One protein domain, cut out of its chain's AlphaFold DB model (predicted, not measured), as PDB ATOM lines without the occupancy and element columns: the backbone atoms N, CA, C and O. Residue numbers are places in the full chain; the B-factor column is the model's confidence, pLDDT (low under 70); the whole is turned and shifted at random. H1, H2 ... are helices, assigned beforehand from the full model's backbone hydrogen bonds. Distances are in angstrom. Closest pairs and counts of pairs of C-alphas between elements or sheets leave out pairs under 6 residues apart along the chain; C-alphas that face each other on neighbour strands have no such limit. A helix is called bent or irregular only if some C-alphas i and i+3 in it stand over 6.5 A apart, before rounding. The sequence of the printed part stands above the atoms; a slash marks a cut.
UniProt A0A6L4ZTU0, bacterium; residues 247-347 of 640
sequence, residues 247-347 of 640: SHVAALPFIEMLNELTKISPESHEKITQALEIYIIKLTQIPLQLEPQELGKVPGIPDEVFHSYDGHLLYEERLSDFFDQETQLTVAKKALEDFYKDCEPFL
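AT A GLANCE: This is residues 247 to 347 of the 640 residues of a protein of bacterium (UniProt A0A6L4ZTU0). Two long helices, H5 and H2, lie side by side and run opposite ways, and H1 folds back from the beginning of H2 to make a V with it. The short helices H3 and H4 lie between the beginning of H1 and H5, with H3 touching H1 at residues 247 to 252 and H4 touching H5 at residues 329 to 336, while a long loop, residues 286 to 310, joins H2 to H3. The printed part has 101 residues with five named helices, H1 to H5 in order, and no named strand: all helix. It is compact, with a radius of gyration of the C-alphas of 13.2 A and spans of 39 by 28 by 21 A.

IN THESE COORDINATES: Find C-alpha 326 at (-28.923, -21.036, -4.826); from there H5, residues 326 to 347, runs 28.7 A to C-alpha 347 at (-39.464, -41.472, 12.373). H2 is residues 266 to 285, 28.4 A. H1, residues 247 to 264, begins at (-46.372, -34.341, -4.491) and runs 26.4 A. H3 is residues 311 to 314, 5.6 A, and H4 residues 316 to 319, 5.4 A. H1 and H5 are irregular: C-alphas 250 and 253 are 7.2 A apart, C-alphas 342 and 345 7.4 A.

HOW THE PARTS SIT: H5 touches H2 at a shallow tilt of 2 degrees, opposite ways; look at their closest C-alphas, Ala 275 and Phe 339, 5.4 A apart. H1 and H2 form a hairpin at a steep tilt of 38 degrees, touching through residues 258 to 263 of H1; the closest C-alphas, Thr 262 and His 269, are 4.0 A apart. Residues 247 to 252 of H1 touch H3, closest at the C-alphas of His 248 and Gly 311, 3.9 A. H4 touches residues 329 to 336 of H5, closest at the C-alphas of Glu 316 and Lys 333, 5.8 A. H3 and H4 only just touch, only at the corner, with 3 pairs of C-alphas within 8 A; the closest are His 312 and Arg 318, 5.7 A. H2 and H4 are apart. Every O i to N i+4 pair is within hydrogen-bond range in H2, against 11 of 14 in H1 and 16 of 18 in H5; H3 and H4 are too short for such a pair.

THE WHOLE: The C-alphas farthest apart, Ser 265 and Gln 325, are 39.4 A apart. The printed part has no cut, and the link from H2 to H3, 25 residues, is long. There, at residues 287 to 294 and 299 to 303, pLDDT is under 70.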
ATOM      1  N   SER A 247     -47.270 -34.284  -5.650       91.62
ATOM      2  CA  SER A 247     -46.372 -34.341  -4.491       91.62
ATOM      3  C   SER A 247     -47.133 -34.566  -3.189       91.62
ATOM      4  O   SER A 247     -46.689 -35.351  -2.360       91.62
ATOM      5  N   HIS A 248     -48.284 -33.917  -3.007       91.00
ATOM      6  CA  HIS A 248     -49.098 -34.123  -1.817       91.00
ATOM      7  C   HIS A 248     -49.654 -35.545  -1.769       91.00
ATOM      8  O   HIS A 248     -49.477 -36.206  -0.756       91.00
ATOM      9  N   VAL A 249     -50.203 -36.067  -2.875       91.75
ATOM     10  CA  VAL A 249     -50.675 -37.466  -2.935       91.75
ATOM     11  C   VAL A 249     -49.546 -38.454  -2.622       91.75
ATOM     12  O   VAL A 249     -49.775 -39.430  -1.914       91.75
ATOM     13  N   ALA A 250     -48.327 -38.190  -3.106       93.88
ATOM     14  CA  ALA A 250     -47.147 -38.998  -2.789       93.88
ATOM     15  C   ALA A 250     -46.740 -38.906  -1.304       93.88
ATOM     16  O   ALA A 250     -46.305 -39.890  -0.716       93.88
ATOM     17  N   ALA A 251     -46.898 -37.731  -0.687       93.69
ATOM     18  CA  ALA A 251     -46.549 -37.491   0.712       93.69
ATOM     19  C   ALA A 251     -47.612 -37.970   1.713       93.69
ATOM     20  O   ALA A 251     -47.283 -38.152   2.881       93.69
ATOM     21  N   LEU A 252     -48.860 -38.191   1.283       91.81
ATOM     22  CA  LEU A 252     -49.969 -38.597   2.156       91.81
ATOM     23  C   LEU A 252     -49.654 -39.785   3.080       91.81
ATOM     24  O   LEU A 252     -49.995 -39.670   4.253       91.81
ATOM     25  N   PRO A 253     -48.987 -40.878   2.643       92.88
ATOM     26  CA  PRO A 253     -48.616 -41.956   3.559       92.88
ATOM     27  C   PRO A 253     -47.732 -41.459   4.712       92.88
ATOM     28  O   PRO A 253     -47.968 -41.795   5.863       92.88
ATOM     29  N   PHE A 254     -46.754 -40.598   4.423       92.94
ATOM     30  CA  PHE A 254     -45.866 -40.029   5.439       92.94
ATOM     31  C   PHE A 254     -46.584 -39.022   6.347       92.94
ATOM     32  O   PHE A 254     -46.338 -39.000   7.547       92.94
ATOM     33  N   ILE A 255     -47.497 -38.217   5.798       91.44
ATOM     34  CA  ILE A 255     -48.341 -37.304   6.586       91.44
ATOM     35  C   ILE A 255     -49.255 -38.105   7.531       91.44
ATOM     36  O   ILE A 255     -49.374 -37.765   8.705       91.44
ATOM     37  N   GLU A 256     -49.841 -39.212   7.058       90.25
ATOM     38  CA  GLU A 256     -50.615 -40.149   7.886       90.25
ATOM     39  C   GLU A 256     -49.751 -40.711   9.027       90.25
ATOM     40  O   GLU A 256     -50.203 -40.712  10.169       90.25
ATOM     41  N   MET A 257     -48.486 -41.069   8.763       89.75
ATOM     42  CA  MET A 257     -47.525 -41.441   9.813       89.75
ATOM     43  C   MET A 257     -47.378 -40.380  10.890       89.75
ATOM     44  O   MET A 257     -47.394 -40.704  12.071       89.75
ATOM     45  N   LEU A 258     -47.154 -39.125  10.480       90.38
ATOM     46  CA  LEU A 258     -46.888 -38.035  11.412       90.38
ATOM     47  C   LEU A 258     -48.082 -37.867  12.344       90.38
ATOM     48  O   LEU A 258     -47.900 -37.805  13.556       90.38
ATOM     49  N   ASN A 259     -49.295 -37.898  11.790       89.62
ATOM     50  CA  ASN A 259     -50.520 -37.854  12.579       89.62
ATOM     51  C   ASN A 259     -50.604 -39.020  13.572       89.62
ATOM     52  O   ASN A 259     -50.871 -38.790  14.749       89.62
ATOM     53  N   GLU A 260     -50.341 -40.258  13.146       89.75
ATOM     54  CA  GLU A 260     -50.372 -41.409  14.058       89.75
ATOM     55  C   GLU A 260     -49.294 -41.314  15.147       89.75
ATOM     56  O   GLU A 260     -49.595 -41.515  16.322       89.75
ATOM     57  N   LEU A 261     -48.073 -40.895  14.806       89.62
ATOM     58  CA  LEU A 261     -46.989 -40.670  15.765       89.62
ATOM     59  C   LEU A 261     -47.357 -39.620  16.818       89.62
ATOM     60  O   LEU A 261     -47.053 -39.809  17.996       89.62
ATOM     61  N   THR A 262     -48.041 -38.539  16.435       89.06
ATOM     62  CA  THR A 262     -48.493 -37.519  17.397       89.06
ATOM     63  C   THR A 262     -49.595 -37.996  18.343       89.06
ATOM     64  O   THR A 262     -49.825 -37.358  19.367       89.06
ATOM     65  N   LYS A 263     -50.251 -39.126  18.059       90.12
ATOM     66  CA  LYS A 263     -51.255 -39.729  18.952       90.12
ATOM     67  C   LYS A 263     -50.645 -40.686  19.979       90.12
ATOM     68  O   LYS A 263     -51.329 -41.044  20.934       90.12
ATOM     69  N   ILE A 264     -49.383 -41.096  19.804       89.69
ATOM     70  CA  ILE A 264     -48.709 -42.063  20.686       89.69
ATOM     71  C   ILE A 264     -48.428 -41.458  22.067       89.69
ATOM     72  O   ILE A 264     -48.687 -42.103  23.083       89.69
ATOM     73  N   SER A 265     -47.891 -40.235  22.134       90.12
ATOM     74  CA  SER A 265     -47.592 -39.573  23.406       90.12
ATOM     75  C   SER A 265     -47.655 -38.040  23.309       90.12
ATOM     76  O   SER A 265     -47.483 -37.472  22.230       90.12
ATOM     77  N   PRO A 266     -47.848 -37.328  24.438       91.75
ATOM     78  CA  PRO A 266     -47.758 -35.867  24.456       91.75
ATOM     79  C   PRO A 266     -46.384 -35.341  24.013       91.75
ATOM     80  O   PRO A 266     -46.299 -34.281  23.401       91.75
ATOM     81  N   GLU A 267     -45.314 -36.092  24.294       91.94
ATOM     82  CA  GLU A 267     -43.951 -35.728  23.897       91.94
ATOM     83  C   GLU A 267     -43.774 -35.783  22.374       91.94
ATOM     84  O   GLU A 267     -43.224 -34.845  21.793       91.94
ATOM     85  N   SER A 268     -44.256 -36.844  21.713       91.12
ATOM     86  CA  SER A 268     -44.180 -36.948  20.253       91.12
ATOM     87  C   SER A 268     -45.031 -35.874  19.578       91.12
ATOM     88  O   SER A 268     -44.574 -35.254  18.617       91.12
ATOM     89  N   HIS A 269     -46.221 -35.590  20.120       91.56
ATOM     90  CA  HIS A 269     -47.074 -34.496  19.663       91.56
ATOM     91  C   HIS A 269     -46.351 -33.145  19.705       91.56
ATOM     92  O   HIS A 269     -46.276 -32.449  18.690       91.56
ATOM     93  N   GLU A 270     -45.789 -32.784  20.861       92.12
ATOM     94  CA  GLU A 270     -45.102 -31.507  21.052       92.12
ATOM     95  C   GLU A 270     -43.880 -31.388  20.131       92.12
ATOM     96  O   GLU A 270     -43.731 -30.390  19.425       92.12
ATOM     97  N   LYS A 271     -43.031 -32.422  20.080       92.69
ATOM     98  CA  LYS A 271     -41.789 -32.400  19.298       92.69
ATOM     99  C   LYS A 271     -42.028 -32.296  17.797       92.69
ATOM    100  O   LYS A 271     -41.384 -31.476  17.146       92.69
ATOM    101  N   ILE A 272     -42.935 -33.106  17.249       92.44
ATOM    102  CA  ILE A 272     -43.216 -33.120  15.806       92.44
ATOM    103  C   ILE A 272     -43.855 -31.793  15.380       92.44
ATOM    104  O   ILE A 272     -43.440 -31.203  14.381       92.44
ATOM    105  N   THR A 273     -44.816 -31.291  16.162       91.62
ATOM    106  CA  THR A 273     -45.497 -30.021  15.868       91.62
ATOM    107  C   THR A 273     -44.519 -28.848  15.932       91.62
ATOM    108  O   THR A 273     -44.438 -28.068  14.985       91.62
ATOM    109  N   GLN A 274     -43.688 -28.767  16.980       93.06
ATOM    110  CA  GLN A 274     -42.657 -27.727  17.104       93.06
ATOM    111  C   GLN A 274     -41.639 -27.781  15.958       93.06
ATOM    112  O   GLN A 274     -41.280 -26.742  15.404       93.06
ATOM    113  N   ALA A 275     -41.177 -28.975  15.575       93.62
ATOM    114  CA  ALA A 275     -40.233 -29.132  14.472       93.62
ATOM    115  C   ALA A 275     -40.827 -28.623  13.148       93.62
ATOM    116  O   ALA A 275     -40.148 -27.920  12.390       93.62
ATOM    117  N   LEU A 276     -42.101 -28.930  12.882       91.44
ATOM    118  CA  LEU A 276     -42.794 -28.438  11.696       91.44
ATOM    119  C   LEU A 276     -42.985 -26.916  11.736       91.44
ATOM    120  O   LEU A 276     -42.719 -26.243  10.741       91.44
ATOM    121  N   GLU A 277     -43.408 -26.352  12.867       90.69
ATOM    122  CA  GLU A 277     -43.561 -24.902  13.022       90.69
ATOM    123  C   GLU A 277     -42.240 -24.171  12.766       90.69
ATOM    124  O   GLU A 277     -42.200 -23.221  11.982       90.69
ATOM    125  N   ILE A 278     -41.137 -24.652  13.350       92.56
ATOM    126  CA  ILE A 278     -39.791 -24.106  13.128       92.56
ATOM    127  C   ILE A 278     -39.419 -24.179  11.647       92.56
ATOM    128  O   ILE A 278     -38.882 -23.215  11.096       92.56
ATOM    129  N   TYR A 279     -39.701 -25.304  10.991       92.81
ATOM    130  CA  TYR A 279     -39.437 -25.481   9.568       92.81
ATOM    131  C   TYR A 279     -40.193 -24.463   8.709       92.81
ATOM    132  O   TYR A 279     -39.584 -23.751   7.909       92.81
ATOM    133  N   ILE A 280     -41.499 -24.331   8.923       89.38
ATOM    134  CA  ILE A 280     -42.347 -23.381   8.200       89.38
ATOM    135  C   ILE A 280     -41.920 -21.930   8.468       89.38
ATOM    136  O   ILE A 280     -41.855 -21.121   7.538       89.38
ATOM    137  N   ILE A 281     -41.578 -21.585   9.713       88.44
ATOM    138  CA  ILE A 281     -41.058 -20.258  10.073       88.44
ATOM    139  C   ILE A 281     -39.747 -19.980   9.334       88.44
ATOM    140  O   ILE A 281     -39.595 -18.913   8.741       88.44
ATOM    141  N   LYS A 282     -38.815 -20.941   9.302       89.31
ATOM    142  CA  LYS A 282     -37.568 -20.798   8.536       89.31
ATOM    143  C   LYS A 282     -37.870 -20.540   7.059       89.31
ATOM    144  O   LYS A 282     -37.289 -19.622   6.492       89.31
ATOM    145  N   LEU A 283     -38.794 -21.286   6.450       86.88
ATOM    146  CA  LEU A 283     -39.150 -21.099   5.040       86.88
ATOM    147  C   LEU A 283     -39.729 -19.713   4.735       86.88
ATOM    148  O   LEU A 283     -39.351 -19.113   3.731       86.88
ATOM    149  N   THR A 284     -40.613 -19.186   5.586       82.12
ATOM    150  CA  THR A 284     -41.210 -17.850   5.381       82.12
ATOM    151  C   THR A 284     -40.209 -16.709   5.610       82.12
ATOM    152  O   THR A 284     -40.375 -15.617   5.066       82.12
ATOM    153  N   GLN A 285     -39.132 -16.961   6.362       82.56
ATOM    154  CA  GLN A 285     -38.069 -15.992   6.656       82.56
ATOM    155  C   GLN A 285     -36.911 -15.985   5.638       82.56
ATOM    156  O   GLN A 285     -36.112 -15.044   5.635       82.56
ATOM    157  N   ILE A 286     -36.807 -16.988   4.754       76.00
ATOM    158  CA  ILE A 286     -35.839 -16.997   3.640       76.00
ATOM    159  C   ILE A 286     -36.195 -15.837   2.685       76.00
ATOM    160  O   ILE A 286     -37.372 -15.663   2.377       76.00
ATOM    161  N   PRO A 287     -35.220 -15.006   2.253       53.94
ATOM    162  CA  PRO A 287     -35.322 -13.539   2.131       53.94
ATOM    163  C   PRO A 287     -36.208 -12.991   0.992       53.94
ATOM    164  O   PRO A 287     -35.769 -12.184   0.174       53.94
ATOM    165  N   LEU A 288     -37.479 -13.382   0.967       52.16
ATOM    166  CA  LEU A 288     -38.513 -12.885   0.062       52.16
ATOM    167  C   LEU A 288     -39.784 -12.420   0.783       52.16
ATOM    168  O   LEU A 288     -40.646 -11.873   0.108       52.16
ATOM    169  N   GLN A 289     -39.891 -12.578   2.113       53.41
ATOM    170  CA  GLN A 289     -41.132 -12.287   2.852       53.41
ATOM    171  C   GLN A 289     -42.330 -12.984   2.192       53.41
ATOM    172  O   GLN A 289     -43.341 -12.347   1.908       53.41
ATOM    173  N   LEU A 290     -42.184 -14.281   1.890       57.53
ATOM    174  CA  LEU A 290     -43.310 -15.039   1.365       57.53
ATOM    175  C   LEU A 290     -44.378 -15.115   2.455       57.53
ATOM    176  O   LEU A 290     -44.111 -15.592   3.562       57.53
ATOM    177  N   GLU A 291     -45.586 -14.664   2.142       56.69
ATOM    178  CA  GLU A 291     -46.730 -14.880   3.016       56.69
ATOM    179  C   GLU A 291     -46.940 -16.398   3.173       56.69
ATOM    180  O   GLU A 291     -46.768 -17.145   2.206       56.69
ATOM    181  N   PRO A 292     -47.381 -16.915   4.334       59.66
ATOM    182  CA  PRO A 292     -47.632 -18.353   4.522       59.66
ATOM    183  C   PRO A 292     -48.599 -18.975   3.497       59.66
ATOM    184  O   PRO A 292     -48.678 -20.192   3.345       59.66
ATOM    185  N   GLN A 293     -49.379 -18.146   2.799       60.47
ATOM    186  CA  GLN A 293     -50.277 -18.546   1.715       60.47
ATOM    187  C   GLN A 293     -49.526 -18.877   0.411       60.47
ATOM    188  O   GLN A 293     -50.051 -19.603  -0.431       60.47
ATOM    189  N   GLU A 294     -48.297 -18.383   0.257       63.59
ATOM    190  CA  GLU A 294     -47.445 -18.565  -0.919       63.59
ATOM    191  C   GLU A 294     -46.628 -19.861  -0.877       63.59
ATOM    192  O   GLU A 294     -46.215 -20.331  -1.932       63.59
ATOM    193  N   LEU A 295     -46.482 -20.504   0.292       70.38
ATOM    194  CA  LEU A 295     -45.866 -21.838   0.435       70.38
ATOM    195  C   LEU A 295     -46.737 -22.983  -0.111       70.38
ATOM    196  O   LEU A 295     -46.363 -24.153  -0.039       70.38
ATOM    197  N   GLY A 296     -47.885 -22.646  -0.701       70.88
ATOM    198  CA  GLY A 296     -48.858 -23.595  -1.216       70.88
ATOM    199  C   GLY A 296     -49.684 -24.206  -0.094       70.88
ATOM    200  O   GLY A 296     -49.155 -24.726   0.889       70.88
ATOM    201  N   LYS A 297     -51.009 -24.147  -0.256       73.25
ATOM    202  CA  LYS A 297     -51.937 -24.760   0.682       73.25
ATOM    203  C   LYS A 297     -52.805 -25.818   0.027       73.25
ATOM    204  O   LYS A 297     -53.366 -25.585  -1.043       73.25
ATOM    205  N   VAL A 298     -52.960 -26.939   0.716       70.12
ATOM    206  CA  VAL A 298     -53.982 -27.941   0.448       70.12
ATOM    207  C   VAL A 298     -55.279 -27.439   1.062       70.12
ATOM    208  O   VAL A 298     -55.372 -27.245   2.278       70.12
ATOM    209  N   PRO A 299     -56.308 -27.179   0.254       59.94
ATOM    210  CA  PRO A 299     -57.564 -26.751   0.819       59.94
ATOM    211  C   PRO A 299     -58.308 -27.991   1.375       59.94
ATOM    212  O   PRO A 299     -58.229 -29.064   0.792       59.94
ATOM    213  N   GLY A 300     -59.154 -27.868   2.417       58.16
ATOM    214  CA  GLY A 300     -60.260 -28.850   2.613       58.16
ATOM    215  C   GLY A 300     -60.484 -29.338   3.999       58.16
ATOM    216  O   GLY A 300     -61.576 -29.166   4.523       58.16
ATOM    217  N   ILE A 301     -59.448 -29.910   4.565       55.94
ATOM    218  CA  ILE A 301     -59.433 -30.395   5.924       55.94
ATOM    219  C   ILE A 301     -58.004 -30.093   6.354       55.94
ATOM    220  O   ILE A 301     -57.098 -30.646   5.730       55.94
ATOM    221  N   PRO A 302     -57.772 -29.136   7.268       58.78
ATOM    222  CA  PRO A 302     -56.442 -28.985   7.827       58.78
ATOM    223  C   PRO A 302     -56.056 -30.337   8.423       58.78
ATOM    224  O   PRO A 302     -56.799 -30.903   9.224       58.78
ATOM    225  N   ASP A 303     -54.941 -30.871   7.949       68.81
ATOM    226  CA  ASP A 303     -54.253 -31.965   8.598       68.81
ATOM    227  C   ASP A 303     -53.910 -31.548  10.036       68.81
ATOM    228  O   ASP A 303     -53.680 -30.365  10.310       68.81
ATOM    229  N   GLU A 304     -53.939 -32.493  10.969       70.38
ATOM    230  CA  GLU A 304     -53.754 -32.188  12.389       70.38
ATOM    231  C   GLU A 304     -52.349 -31.635  12.639       70.38
ATOM    232  O   GLU A 304     -52.193 -30.604  13.296       70.38
ATOM    233  N   VAL A 305     -51.353 -32.254  12.002       74.12
ATOM    234  CA  VAL A 305     -49.942 -31.896  12.136       74.12
ATOM    235  C   VAL A 305     -49.501 -31.010  10.980       74.12
ATOM    236  O   VAL A 305     -49.030 -29.901  11.189       74.12
ATOM    237  N   PHE A 306     -49.698 -31.449   9.736       80.62
ATOM    238  CA  PHE A 306     -49.217 -30.747   8.543       80.62
ATOM    239  C   PHE A 306     -50.107 -29.557   8.127       80.62
ATOM    240  O   PHE A 306     -49.840 -28.859   7.140       80.62
ATOM    241  N   HIS A 307     -51.162 -29.288   8.904       78.69
ATOM    242  CA  HIS A 307     -52.113 -28.199   8.719       78.69
ATOM    243  C   HIS A 307     -52.667 -28.144   7.294       78.69
ATOM    244  O   HIS A 307     -53.200 -29.105   6.753       78.69
ATOM    245  N   SER A 308     -52.585 -26.977   6.666       79.12
ATOM    246  CA  SER A 308     -53.039 -26.778   5.297       79.12
ATOM    247  C   SER A 308     -51.878 -26.750   4.317       79.12
ATOM    248  O   SER A 308     -52.089 -26.270   3.218       79.12
ATOM    249  N   TYR A 309     -50.668 -27.195   4.668       85.75
ATOM    250  CA  TYR A 309     -49.523 -27.123   3.757       85.75
ATOM    251  C   TYR A 309     -49.545 -28.239   2.707       85.75
ATOM    252  O   TYR A 309     -49.973 -29.364   2.963       85.75
ATOM    253  N   ASP A 310     -49.092 -27.927   1.491       87.19
ATOM    254  CA  ASP A 310     -48.956 -28.933   0.437       87.19
ATOM    255  C   ASP A 310     -47.725 -29.820   0.660       87.19
ATOM    256  O   ASP A 310     -46.667 -29.371   1.106       87.19
ATOM    257  N   GLY A 311     -47.859 -31.105   0.321       89.62
ATOM    258  CA  GLY A 311     -46.816 -32.100   0.554       89.62
ATOM    259  C   GLY A 311     -45.580 -31.887  -0.316       89.62
ATOM    260  O   GLY A 311     -44.556 -32.508  -0.058       89.62
ATOM    261  N   HIS A 312     -45.616 -30.983  -1.307       88.81
ATOM    262  CA  HIS A 312     -44.403 -30.557  -2.009       88.81
ATOM    263  C   HIS A 312     -43.317 -30.021  -1.070       88.81
ATOM    264  O   HIS A 312     -42.150 -30.118  -1.427       88.81
ATOM    265  N   LEU A 313     -43.659 -29.509   0.122       91.44
ATOM    266  CA  LEU A 313     -42.661 -28.945   1.039       91.44
ATOM    267  C   LEU A 313     -41.771 -30.044   1.627       91.44
ATOM    268  O   LEU A 313     -40.640 -29.791   2.012       91.44
ATOM    269  N   LEU A 314     -42.239 -31.290   1.614       93.69
ATOM    270  CA  LEU A 314     -41.496 -32.433   2.126       93.69
ATOM    271  C   LEU A 314     -40.447 -32.975   1.133       93.69
ATOM    272  O   LEU A 314     -39.729 -33.919   1.463       93.69
ATOM    273  N   TYR A 315     -40.314 -32.387  -0.063       94.25
ATOM    274  CA  TYR A 315     -39.357 -32.825  -1.088       94.25
ATOM    275  C   TYR A 315     -38.351 -31.727  -1.431       94.25
ATOM    276  O   TYR A 315     -38.726 -30.638  -1.869       94.25
ATOM    277  N   GLU A 316     -37.059 -32.035  -1.321       92.81
ATOM    278  CA  GLU A 316     -35.983 -31.082  -1.614       92.81
ATOM    279  C   GLU A 316     -36.045 -30.527  -3.040       92.81
ATOM    280  O   GLU A 316     -35.824 -29.336  -3.258       92.81
ATOM    281  N   GLU A 317     -36.354 -31.379  -4.021       89.94
ATOM    282  CA  GLU A 317     -36.475 -30.986  -5.430       89.94
ATOM    283  C   GLU A 317     -37.646 -30.039  -5.712       89.94
ATOM    284  O   GLU A 317     -37.693 -29.424  -6.774       89.94
ATOM    285  N   ARG A 318     -38.615 -29.935  -4.797       90.00
ATOM    286  CA  ARG A 318     -39.777 -29.052  -4.941       90.00
ATOM    287  C   ARG A 318     -39.576 -27.710  -4.258       90.00
ATOM    288  O   ARG A 318     -40.275 -26.763  -4.602       90.00
ATOM    289  N   LEU A 319     -38.590 -27.581  -3.373       87.69
ATOM    290  CA  LEU A 319     -38.245 -26.294  -2.765       87.69
ATOM    291  C   LEU A 319     -37.776 -25.275  -3.814       87.69
ATOM    292  O   LEU A 319     -38.014 -24.080  -3.655       87.69
ATOM    293  N   SER A 320     -37.212 -25.731  -4.937       83.44
ATOM    294  CA  SER A 320     -36.859 -24.849  -6.056       83.44
ATOM    295  C   SER A 320     -38.067 -24.223  -6.760       83.44
ATOM    296  O   SER A 320     -37.881 -23.303  -7.539       83.44
ATOM    297  N   ASP A 321     -39.302 -24.682  -6.512       77.69
ATOM    298  CA  ASP A 321     -40.505 -24.009  -7.036       77.69
ATOM    299  C   ASP A 321     -40.803 -22.674  -6.306       77.69
ATOM    300  O   ASP A 321     -41.590 -21.857  -6.813       77.69
ATOM    301  N   PHE A 322     -40.179 -22.470  -5.134       76.81
ATOM    302  CA  PHE A 322     -40.325 -21.303  -4.249       76.81
ATOM    303  C   PHE A 322     -39.043 -20.475  -4.117       76.81
ATOM    304  O   PHE A 322     -39.123 -19.265  -3.914       76.81
ATOM    305  N   PHE A 323     -37.874 -21.114  -4.216       81.06
ATOM    306  CA  PHE A 323     -36.576 -20.489  -3.965       81.06
ATOM    307  C   PHE A 323     -35.638 -20.678  -5.164       81.06
ATOM    308  O   PHE A 323     -34.991 -21.717  -5.302       81.06
ATOM    309  N   ASP A 324     -35.544 -19.655  -6.018       70.69
ATOM    310  CA  ASP A 324     -34.744 -19.701  -7.254       70.69
ATOM    311  C   ASP A 324     -33.257 -19.385  -7.033       70.69
ATOM    312  O   ASP A 324     -32.402 -19.757  -7.839       70.69
ATOM    313  N   GLN A 325     -32.921 -18.661  -5.959       79.50
ATOM    314  CA  GLN A 325     -31.528 -18.338  -5.649       79.50
ATOM    315  C   GLN A 325     -30.862 -19.508  -4.926       79.50
ATOM    316  O   GLN A 325     -31.368 -19.999  -3.921       79.50
ATOM    317  N   GLU A 326     -29.673 -19.901  -5.381       84.19
ATOM    318  CA  GLU A 326     -28.923 -21.036  -4.826       84.19
ATOM    319  C   GLU A 326     -28.673 -20.913  -3.311       84.19
ATOM    320  O   GLU A 326     -28.803 -21.887  -2.567       84.19
ATOM    321  N   THR A 327     -28.403 -19.698  -2.826       85.06
ATOM    322  CA  THR A 327     -28.245 -19.409  -1.393       85.06
ATOM    323  C   THR A 327     -29.536 -19.649  -0.611       85.06
ATOM    324  O   THR A 327     -29.502 -20.266   0.450       85.06
ATOM    325  N   GLN A 328     -30.683 -19.221  -1.144       85.62
ATOM    326  CA  GLN A 328     -32.003 -19.414  -0.536       85.62
ATOM    327  C   GLN A 328     -32.397 -20.894  -0.526       85.62
ATOM    328  O   GLN A 328     -32.808 -21.421   0.507       85.62
ATOM    329  N   LEU A 329     -32.202 -21.577  -1.655       87.19
ATOM    330  CA  LEU A 329     -32.495 -22.998  -1.801       87.19
ATOM    331  C   LEU A 329     -31.661 -23.844  -0.832       87.19
ATOM    332  O   LEU A 329     -32.179 -24.784  -0.235       87.19
ATOM    333  N   THR A 330     -30.390 -23.490  -0.629       90.75
ATOM    334  CA  THR A 330     -29.514 -24.172   0.336       90.75
ATOM    335  C   THR A 330     -30.051 -24.047   1.763       90.75
ATOM    336  O   THR A 330     -30.090 -25.039   2.491       90.75
ATOM    337  N   VAL A 331     -30.525 -22.860   2.158       91.19
ATOM    338  CA  VAL A 331     -31.141 -22.648   3.481       91.19
ATOM    339  C   VAL A 331     -32.452 -23.430   3.610       91.19
ATOM    340  O   VAL A 331     -32.674 -24.067   4.637       91.19
ATOM    341  N   ALA A 332     -33.291 -23.452   2.569       90.94
ATOM    342  CA  ALA A 332     -34.559 -24.183   2.574       90.94
ATOM    343  C   ALA A 332     -34.351 -25.701   2.709       90.94
ATOM    344  O   ALA A 332     -34.995 -26.345   3.536       90.94
ATOM    345  N   LYS A 333     -33.405 -26.265   1.946       94.06
ATOM    346  CA  LYS A 333     -33.016 -27.680   2.057       94.06
ATOM    347  C   LYS A 333     -32.469 -28.002   3.439       94.06
ATOM    348  O   LYS A 333     -32.842 -29.009   4.028       94.06
ATOM    349  N   LYS A 334     -31.638 -27.114   3.993       94.69
ATOM    350  CA  LYS A 334     -31.113 -27.289   5.346       94.69
ATOM    351  C   LYS A 334     -32.225 -27.278   6.396       94.69
ATOM    352  O   LYS A 334     -32.182 -28.091   7.310       94.69
ATOM    353  N   ALA A 335     -33.223 -26.408   6.249       94.75
ATOM    354  CA  ALA A 335     -34.380 -26.364   7.136       94.75
ATOM    355  C   ALA A 335     -35.216 -27.655   7.071       94.75
ATOM    356  O   ALA A 335     -35.667 -28.125   8.111       94.75
ATOM    357  N   LEU A 336     -35.391 -28.237   5.878       95.19
ATOM    358  CA  LEU A 336     -36.087 -29.516   5.705       95.19
ATOM    359  C   LEU A 336     -35.308 -30.678   6.343       95.19
ATOM    360  O   LEU A 336     -35.889 -31.521   7.021       95.19
ATOM    361  N   GLU A 337     -33.985 -30.702   6.180       95.12
ATOM    362  CA  GLU A 337     -33.143 -31.714   6.822       95.12
ATOM    363  C   GLU A 337     -33.135 -31.569   8.352       95.12
ATOM    364  O   GLU A 337     -33.174 -32.566   9.068       95.12
ATOM    365  N   ASP A 338     -33.137 -30.334   8.867       95.19
ATOM    366  CA  ASP A 338     -33.277 -30.071  10.305       95.19
ATOM    367  C   ASP A 338     -34.624 -30.597  10.832       95.19
ATOM    368  O   ASP A 338     -34.636 -31.291  11.844       95.19
ATOM    369  N   PHE A 339     -35.733 -30.355  10.120       94.69
ATOM    370  CA  PHE A 339     -37.050 -30.906  10.466       94.69
ATOM    371  C   PHE A 339     -37.015 -32.429  10.603       94.69
ATOM    372  O   PHE A 339     -37.474 -32.989  11.602       94.69
ATOM    373  N   TYR A 340     -36.431 -33.109   9.616       94.25
ATOM    374  CA  TYR A 340     -36.326 -34.558   9.654       94.25
ATOM    375  C   TYR A 340     -35.422 -35.070  10.771       94.25
ATOM    376  O   TYR A 340     -35.706 -36.123  11.341       94.25
ATOM    377  N   LYS A 341     -34.343 -34.348  11.081       93.50
ATOM    378  CA  LYS A 341     -33.434 -34.683  12.177       93.50
ATOM    379  C   LYS A 341     -34.111 -34.519  13.538       93.50
ATOM    380  O   LYS A 341     -33.972 -35.390  14.391       93.50
ATOM    381  N   ASP A 342     -34.874 -33.447  13.722       91.88
ATOM    382  CA  ASP A 342     -35.599 -33.177  14.965       91.88
ATOM    383  C   ASP A 342     -36.710 -34.216  15.212       91.88
ATOM    384  O   ASP A 342     -36.997 -34.561  16.358       91.88
ATOM    385  N   CYS A 343     -37.276 -34.780  14.139       90.69
ATOM    386  CA  CYS A 343     -38.266 -35.857  14.201       90.69
ATOM    387  C   CYS A 343     -37.654 -37.276  14.185       90.69
ATOM    388  O   CYS A 343     -38.373 -38.252  14.408       90.69
ATOM    389  N   GLU A 344     -36.346 -37.436  13.937       90.12
ATOM    390  CA  GLU A 344     -35.675 -38.741  13.794       90.12
ATOM    391  C   GLU A 344     -35.914 -39.721  14.960       90.12
ATOM    392  O   GLU A 344     -36.108 -40.906  14.663       90.12
ATOM    393  N   PRO A 345     -35.992 -39.283  16.239       89.38
ATOM    394  CA  PRO A 345     -36.316 -40.170  17.359       89.38
ATOM    395  C   PRO A 345     -37.638 -40.935  17.199       89.38
ATOM    396  O   PRO A 345     -37.782 -42.009  17.773       89.38
ATOM    397  N   PHE A 346     -38.578 -40.407  16.408       88.31
ATOM    398  CA  PHE A 346     -39.899 -40.997  16.167       88.31
ATOM    399  C   PHE A 346     -40.027 -41.612  14.768       88.31
ATOM    400  O   PHE A 346     -40.766 -42.571  14.572       88.31
ATOM    401  N   LEU A 347     -39.308 -41.076  13.777       83.38
ATOM    402  CA  LEU A 347     -39.464 -41.472  12.373       83.38
ATOM    403  C   LEU A 347     -38.773 -42.789  12.013       83.38
ATOM    404  O   LEU A 347     -39.022 -43.304  10.928       83.38
TER     405      LEU A 347